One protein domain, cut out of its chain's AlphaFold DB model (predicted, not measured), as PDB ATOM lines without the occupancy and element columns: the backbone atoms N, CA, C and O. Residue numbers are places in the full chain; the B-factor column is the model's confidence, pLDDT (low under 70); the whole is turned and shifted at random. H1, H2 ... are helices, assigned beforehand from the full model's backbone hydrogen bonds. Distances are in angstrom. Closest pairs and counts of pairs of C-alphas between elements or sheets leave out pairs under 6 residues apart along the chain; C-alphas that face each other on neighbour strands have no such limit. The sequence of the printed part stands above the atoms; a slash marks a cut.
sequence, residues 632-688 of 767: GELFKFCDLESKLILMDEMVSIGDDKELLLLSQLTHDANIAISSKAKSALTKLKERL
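This is residues 632 to 688 of the 767 residues of an uncharacterized protein of Maribacter sp (UniProt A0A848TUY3). Three helices lie side by side, their centres making a triangle: the longest, H4, packs along H2 and H3, and short H1 lies away from H4, near H2 and H3. The 57 printed residues, all helix in class, run H1, H2, H3, H4, with no named strand. The whole is compact, with radius of gyration of the C-alphas 10.1 A and spans 27 by 19 by 15 A.

H1, residues 632 to 637, is apart from H4, residues 671 to 688. H2, residues 640 to 653, touches H4 the same way at a shallow tilt of 7 degrees; the closest C-alphas, Val 651 and Leu 684, are 5.0 A apart. H3, residues 656 to 665, forms a helical hairpin with H4, opposite ways at 21 degrees; the closest C-alphas, Leu 662 and Ala 677, are 5.4 A apart. Every O i to N i+4 pair is within hydrogen-bond range in H4, against 8 of 10 in H2, 4 of 6 in H3 and 0 of 2 in H1, where 2 of 3 O i to N i+3 pairs are.

H1, 9.4 A long, begins at C-alpha 632 (162.888, 227.358, 327.369). H2 is 20.0 A and H3 15.0 A long. H4, 25.6 A, ends at C-alpha 688 (174.539, 212.927, 332.025).

C-alphas 637 and 686, the farthest apart, are 28.0 A apart. The printed part has no cut, its links are tight, and no printed residue is under 70 in pLDDT.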
ATOM      1  N   GLY A 632     162.755 226.398 328.466       76.12
ATOM      2  CA  GLY A 632     162.888 227.358 327.369       76.12
ATOM      3  C   GLY A 632     161.688 228.284 327.188       76.12
ATOM      4  O   GLY A 632     161.876 229.447 326.828       76.12
ATOM      5  N   GLU A 633     160.468 227.826 327.473       76.69
ATOM      6  CA  GLU A 633     159.306 228.720 327.517       76.69
ATOM      7  C   GLU A 633     159.328 229.604 328.770       76.69
ATOM      8  O   GLU A 633     159.227 230.827 328.658       76.69
ATOM      9  N   LEU A 634     159.572 229.026 329.951       77.44
ATOM     10  CA  LEU A 634     159.694 229.786 331.203       77.44
ATOM     11  C   LEU A 634     160.805 230.852 331.121       77.44
ATOM     12  O   LEU A 634     160.607 231.998 331.533       77.44
ATOM     13  N   PHE A 635     161.945 230.528 330.504       81.62
ATOM     14  CA  PHE A 635     163.064 231.453 330.313       81.62
ATOM     15  C   PHE A 635     162.691 232.673 329.453       81.62
ATOM     16  O   PHE A 635     163.280 233.738 329.628       81.62
ATOM     17  N   LYS A 636     161.692 232.600 328.565       78.88
ATOM     18  CA  LYS A 636     161.246 233.784 327.802       78.88
ATOM     19  C   LYS A 636     160.585 234.829 328.707       78.88
ATOM     20  O   LYS A 636     160.823 236.020 328.520       78.88
ATOM     21  N   PHE A 637     159.832 234.396 329.719       76.12
ATOM     22  CA  PHE A 637     159.017 235.275 330.568       76.12
ATOM     23  C   PHE A 637     159.656 235.644 331.921       76.12
ATOM     24  O   PHE A 637     159.232 236.617 332.544       76.12
ATOM     25  N   CYS A 638     160.686 234.922 332.375       78.50
ATOM     26  CA  CYS A 638     161.377 235.212 333.638       78.50
ATOM     27  C   CYS A 638     162.257 236.482 333.614       78.50
ATOM     28  O   CYS A 638     162.882 236.833 332.606       78.50
ATOM     29  N   ASP A 639     162.381 237.129 334.775       84.44
ATOM     30  CA  ASP A 639     163.368 238.177 335.056       84.44
ATOM     31  C   ASP A 639     164.791 237.604 335.246       84.44
ATOM     32  O   ASP A 639     165.002 236.392 335.217       84.44
ATOM     33  N   LEU A 640     165.789 238.475 335.435       80.25
ATOM     34  CA  LEU A 640     167.198 238.076 335.521       80.25
ATOM     35  C   LEU A 640     167.533 237.204 336.747       80.25
ATOM     36  O   LEU A 640     168.377 236.319 336.631       80.25
ATOM     37  N   GLU A 641     166.910 237.431 337.903       81.31
ATOM     38  CA  GLU A 641     167.184 236.640 339.109       81.31
ATOM     39  C   GLU A 641     166.534 235.259 338.982       81.31
ATOM     40  O   GLU A 641     167.216 234.241 339.126       81.31
ATOM     41  N   SER A 642     165.267 235.212 338.554       85.50
ATOM     42  CA  SER A 642     164.565 233.956 338.248       85.50
ATOM     43  C   SER A 642     165.270 233.133 337.163       85.50
ATOM     44  O   SER A 642     165.375 231.919 337.300       85.50
ATOM     45  N   LYS A 643     165.820 233.767 336.116       86.19
ATOM     46  CA  LYS A 643     166.621 233.094 335.074       86.19
ATOM     47  C   LYS A 643     167.842 232.380 335.647       86.19
ATOM     48  O   LYS A 643     168.082 231.222 335.324       86.19
ATOM     49  N   LEU A 644     168.598 233.045 336.522       84.69
ATOM     50  CA  LEU A 644     169.805 232.469 337.125       84.69
ATOM     51  C   LEU A 644     169.498 231.325 338.105       84.69
ATOM     52  O   LEU A 644     170.345 230.444 338.259       84.69
ATOM     53  N   ILE A 645     168.318 231.331 338.736       85.81
ATOM     54  CA  ILE A 645     167.808 230.231 339.575       85.81
ATOM     55  C   ILE A 645     167.349 229.061 338.696       85.81
ATOM     56  O   ILE A 645     167.787 227.932 338.899       85.81
ATOM     57  N   LEU A 646     166.540 229.332 337.668       85.75
ATOM     58  CA  LEU A 646     166.033 228.326 336.731       85.75
ATOM     59  C   LEU A 646     167.176 227.554 336.045       85.75
ATOM     60  O   LEU A 646     167.063 226.356 335.825       85.75
ATOM     61  N   MET A 647     168.320 228.201 335.806       84.69
ATOM     62  CA  MET A 647     169.532 227.554 335.286       84.69
ATOM     63  C   MET A 647     170.266 226.642 336.289       84.69
ATOM     64  O   MET A 647     171.027 225.785 335.846       84.69
ATOM     65  N   ASP A 648     170.078 226.788 337.608       85.38
ATOM     66  CA  ASP A 648     170.536 225.785 338.593       85.38
ATOM     67  C   ASP A 648     169.541 224.611 338.695       85.38
ATOM     68  O   ASP A 648     169.961 223.461 338.845       85.38
ATOM     69  N   GLU A 649     168.238 224.865 338.539       85.25
ATOM     70  CA  GLU A 649     167.216 223.805 338.462       85.25
ATOM     71  C   GLU A 649     167.383 222.954 337.188       85.25
ATOM     72  O   GLU A 649     167.324 221.729 337.256       85.25
ATOM     73  N   MET A 650     167.725 223.562 336.044       85.25
ATOM     74  CA  MET A 650     168.080 222.845 334.804       85.25
ATOM     75  C   MET A 650     169.286 221.906 334.973       85.25
ATOM     76  O   MET A 650     169.344 220.871 334.322       85.25
ATOM     77  N   VAL A 651     170.244 222.221 335.853       86.00
ATOM     78  CA  VAL A 651     171.357 221.303 336.186       86.00
ATOM     79  C   VAL A 651     170.887 220.142 337.066       86.00
ATOM     80  O   VAL A 651     171.471 219.061 337.029       86.00
ATOM     81  N   SER A 652     169.856 220.381 337.874       81.69
ATOM     82  CA  SER A 652     169.380 219.466 338.910       81.69
ATOM     83  C   SER A 652     168.296 218.500 338.414       81.69
ATOM     84  O   SER A 652     168.150 217.422 338.985       81.69
ATOM     85  N   ILE A 653     167.534 218.890 337.383       79.06
ATOM     86  CA  ILE A 653     166.337 218.182 336.887       79.06
ATOM     87  C   ILE A 653     166.297 218.091 335.342       79.06
ATOM     88  O   ILE A 653     165.558 217.274 334.810       79.06
ATOM     89  N   GLY A 654     167.065 218.906 334.607       78.00
ATOM     90  CA  GLY A 654     167.067 218.901 333.135       78.00
ATOM     91  C   GLY A 654     167.801 217.705 332.522       78.00
ATOM     92  O   GLY A 654     168.726 217.164 333.130       78.00
ATOM     93  N   ASP A 655     167.416 217.335 331.303       78.06
ATOM     94  CA  ASP A 655     167.938 216.212 330.515       78.06
ATOM     95  C   ASP A 655     168.771 216.723 329.314       78.06
ATOM     96  O   ASP A 655     169.157 217.893 329.241       78.06
ATOM     97  N   ASP A 656     169.048 215.864 328.324       76.88
ATOM     98  CA  ASP A 656     169.776 216.236 327.096       76.88
ATOM     99  C   ASP A 656     169.137 217.417 326.335       76.88
ATOM    100  O   ASP A 656     169.833 218.186 325.668       76.88
ATOM    101  N   LYS A 657     167.816 217.608 326.460       78.31
ATOM    102  CA  LYS A 657     167.052 218.680 325.794       78.31
ATOM    103  C   LYS A 657     167.452 220.076 326.276       78.31
ATOM    104  O   LYS A 657     167.396 221.039 325.510       78.31
ATOM    105  N   GLU A 658     167.894 220.196 327.524       82.50
ATOM    106  CA  GLU A 658     168.337 221.454 328.126       82.50
ATOM    107  C   GLU A 658     169.749 221.851 327.664       82.50
ATOM    108  O   GLU A 658     170.104 223.031 327.721       82.50
ATOM    109  N   LEU A 659     170.550 220.908 327.145       80.06
ATOM    110  CA  LEU A 659     171.902 221.183 326.640       80.06
ATOM    111  C   LEU A 659     171.899 222.160 325.458       80.06
ATOM    112  O   LEU A 659     172.781 223.019 325.382       80.06
ATOM    113  N   LEU A 660     170.916 222.055 324.557       78.94
ATOM    114  CA  LEU A 660     170.795 222.924 323.384       78.94
ATOM    115  C   LEU A 660     170.483 224.364 323.811       78.94
ATOM    116  O   LEU A 660     171.214 225.284 323.438       78.94
ATOM    117  N   LEU A 661     169.488 224.545 324.683       82.75
ATOM    118  CA  LEU A 661     169.131 225.843 325.259       82.75
ATOM    119  C   LEU A 661     170.301 226.467 326.037       82.75
ATOM    120  O   LEU A 661     170.649 227.627 325.814       82.75
ATOM    121  N   LEU A 662     170.972 225.701 326.905       82.12
ATOM    122  CA  LEU A 662     172.147 226.194 327.631       82.12
ATOM    123  C   LEU A 662     173.295 226.567 326.686       82.12
ATOM    124  O   LEU A 662     174.009 227.527 326.972       82.12
ATOM    125  N   SER A 663     173.465 225.864 325.559       81.75
ATOM    126  CA  SER A 663     174.500 226.172 324.562       81.75
ATOM    127  C   SER A 663     174.254 227.513 323.869       81.75
ATOM    128  O   SER A 663     175.180 228.322 323.768       81.75
ATOM    129  N   GLN A 664     173.003 227.809 323.504       83.38
ATOM    130  CA  GLN A 664     172.595 229.110 322.969       83.38
ATOM    131  C   GLN A 664     172.849 230.215 324.006       83.38
ATOM    132  O   GLN A 664     173.531 231.199 323.718       83.38
ATOM    133  N   LEU A 665     172.426 230.001 325.259       83.44
ATOM    134  CA  LEU A 665     172.621 230.954 326.360       83.44
ATOM    135  C   LEU A 665     174.098 231.207 326.720       83.44
ATOM    136  O   LEU A 665     174.403 232.217 327.354       83.44
ATOM    137  N   THR A 666     175.051 230.369 326.285       81.31
ATOM    138  CA  THR A 666     176.487 230.684 326.435       81.31
ATOM    139  C   THR A 666     176.938 231.903 325.614       81.31
ATOM    140  O   THR A 666     177.967 232.500 325.954       81.31
ATOM    141  N   HIS A 667     176.161 232.313 324.606       78.81
ATOM    142  CA  HIS A 667     176.408 233.473 323.740       78.81
ATOM    143  C   HIS A 667     175.488 234.675 324.040       78.81
ATOM    144  O   HIS A 667     175.553 235.678 323.335       78.81
ATOM    145  N   ASP A 668     174.664 234.601 325.094       80.44
ATOM    146  CA  ASP A 668     173.784 235.695 325.525       80.44
ATOM    147  C   ASP A 668     174.581 236.978 325.848       80.44
ATOM    148  O   ASP A 668     175.648 236.930 326.473       80.44
ATOM    149  N   ALA A 669     174.048 238.136 325.442       76.50
ATOM    150  CA  ALA A 669     174.674 239.446 325.640       76.50
ATOM    151  C   ALA A 669     174.868 239.819 327.126       76.50
ATOM    152  O   ALA A 669     175.713 240.653 327.466       76.50
ATOM    153  N   ASN A 670     174.108 239.207 328.036       82.25
ATOM    154  CA  ASN A 670     174.261 239.374 329.469       82.25
ATOM    155  C   ASN A 670     175.347 238.437 330.019       82.25
ATOM    156  O   ASN A 670     175.159 237.230 330.175       82.25
ATOM    157  N   ILE A 671     176.472 239.031 330.424       82.81
ATOM    158  CA  ILE A 671     177.640 238.343 331.000       82.81
ATOM    159  C   ILE A 671     177.263 237.433 332.187       82.81
ATOM    160  O   ILE A 671     177.868 236.370 332.360       82.81
ATOM    161  N   ALA A 672     176.257 237.797 332.994       80.12
ATOM    162  CA  ALA A 672     175.792 236.963 334.104       80.12
ATOM    163  C   ALA A 672     175.089 235.688 333.610       80.12
ATOM    164  O   ALA A 672     175.353 234.610 334.139       80.12
ATOM    165  N   ILE A 673     174.266 235.788 332.560       83.69
ATOM    166  CA  ILE A 673     173.616 234.633 331.922       83.69
ATOM    167  C   ILE A 673     174.670 233.782 331.209       83.69
ATOM    168  O   ILE A 673     174.778 232.598 331.506       83.69
ATOM    169  N   SER A 674     175.526 234.371 330.368       83.88
ATOM    170  CA  SER A 674     176.577 233.648 329.633       83.88
ATOM    171  C   SER A 674     177.523 232.860 330.552       83.88
ATOM    172  O   SER A 674     177.824 231.691 330.293       83.88
ATOM    173  N   SER A 675     177.979 233.460 331.658       85.56
ATOM    174  CA  SER A 675     178.860 232.782 332.624       85.56
ATOM    175  C   SER A 675     178.135 231.699 333.433       85.56
ATOM    176  O   SER A 675     178.695 230.618 333.642       85.56
ATOM    177  N   LYS A 676     176.872 231.929 333.818       85.31
ATOM    178  CA  LYS A 676     176.019 230.914 334.453       85.31
ATOM    179  C   LYS A 676     175.737 229.745 333.506       85.31
ATOM    180  O   LYS A 676     175.887 228.603 333.924       85.31
ATOM    181  N   ALA A 677     175.416 230.015 332.241       86.12
ATOM    182  CA  ALA A 677     175.120 229.020 331.207       86.12
ATOM    183  C   ALA A 677     176.316 228.101 330.966       86.12
ATOM    184  O   ALA A 677     176.163 226.886 330.957       86.12
ATOM    185  N   LYS A 678     177.526 228.669 330.877       87.75
ATOM    186  CA  LYS A 678     178.777 227.902 330.772       87.75
ATOM    187  C   LYS A 678     178.989 226.995 331.989       87.75
ATOM    188  O   LYS A 678     179.329 225.830 331.822       87.75
ATOM    189  N   SER A 679     178.734 227.483 333.209       87.44
ATOM    190  CA  SER A 679     178.827 226.650 334.420       87.44
ATOM    191  C   SER A 679     177.747 225.561 334.487       87.44
ATOM    192  O   SER A 679     178.048 224.441 334.894       87.44
ATOM    193  N   ALA A 680     176.516 225.871 334.080       85.62
ATOM    194  CA  ALA A 680     175.398 224.933 334.058       85.62
ATOM    195  C   ALA A 680     175.603 223.826 333.015       85.62
ATOM    196  O   ALA A 680     175.507 222.648 333.348       85.62
ATOM    197  N   LEU A 681     175.983 224.189 331.788       87.31
ATOM    198  CA  LEU A 681     176.243 223.258 330.690       87.31
ATOM    199  C   LEU A 681     177.337 222.245 331.047       87.31
ATOM    200  O   LEU A 681     177.160 221.058 330.788       87.31
ATOM    201  N   THR A 682     178.436 222.677 331.677       87.56
ATOM    202  CA  THR A 682     179.491 221.752 332.124       87.56
ATOM    203  C   THR A 682     178.968 220.762 333.164       87.56
ATOM    204  O   THR A 682     179.163 219.563 332.994       87.56
ATOM    205  N   LYS A 683     178.251 221.233 334.197       87.31
ATOM    206  CA  LYS A 683     177.687 220.364 335.248       87.31
ATOM    207  C   LYS A 683     176.633 219.394 334.714       87.31
ATOM    208  O   LYS A 683     176.601 218.245 335.137       87.31
ATOM    209  N   LEU A 684     175.772 219.842 333.799       85.19
ATOM    210  CA  LEU A 684     174.724 219.002 333.224       85.19
ATOM    211  C   LEU A 684     175.328 217.918 332.318       85.19
ATOM    212  O   LEU A 684     174.968 216.752 332.447       85.19
ATOM    213  N   LYS A 685     176.326 218.259 331.488       84.69
ATOM    214  CA  LYS A 685     177.090 217.252 330.732       84.69
ATOM    215  C   LYS A 685     177.837 216.281 331.647       84.69
ATOM    216  O   LYS A 685     177.899 215.099 331.328       84.69
ATOM    217  N   GLU A 686     178.372 216.746 332.774       85.88
ATOM    218  CA  GLU A 686     179.009 215.890 333.783       85.88
ATOM    219  C   GLU A 686     177.997 214.923 334.427       85.88
ATOM    220  O   GLU A 686     178.272 213.726 334.465       85.88
ATOM    221  N   ARG A 687     176.796 215.390 334.816       84.81
ATOM    222  CA  ARG A 687     175.684 214.546 335.313       84.81
ATOM    223  C   ARG A 687     175.322 213.447 334.311       84.81
ATOM    224  O   ARG A 687     175.399 212.265 334.634       84.81
ATOM    225  N   LEU A 688     174.991 213.839 333.082       82.44
ATOM    226  CA  LEU A 688     174.539 212.927 332.025       82.44
ATOM    227  C   LEU A 688     175.637 211.918 331.625       82.44
ATOM    228  O   LEU A 688     175.347 210.752 331.373       82.44
TER     229      LEU A 688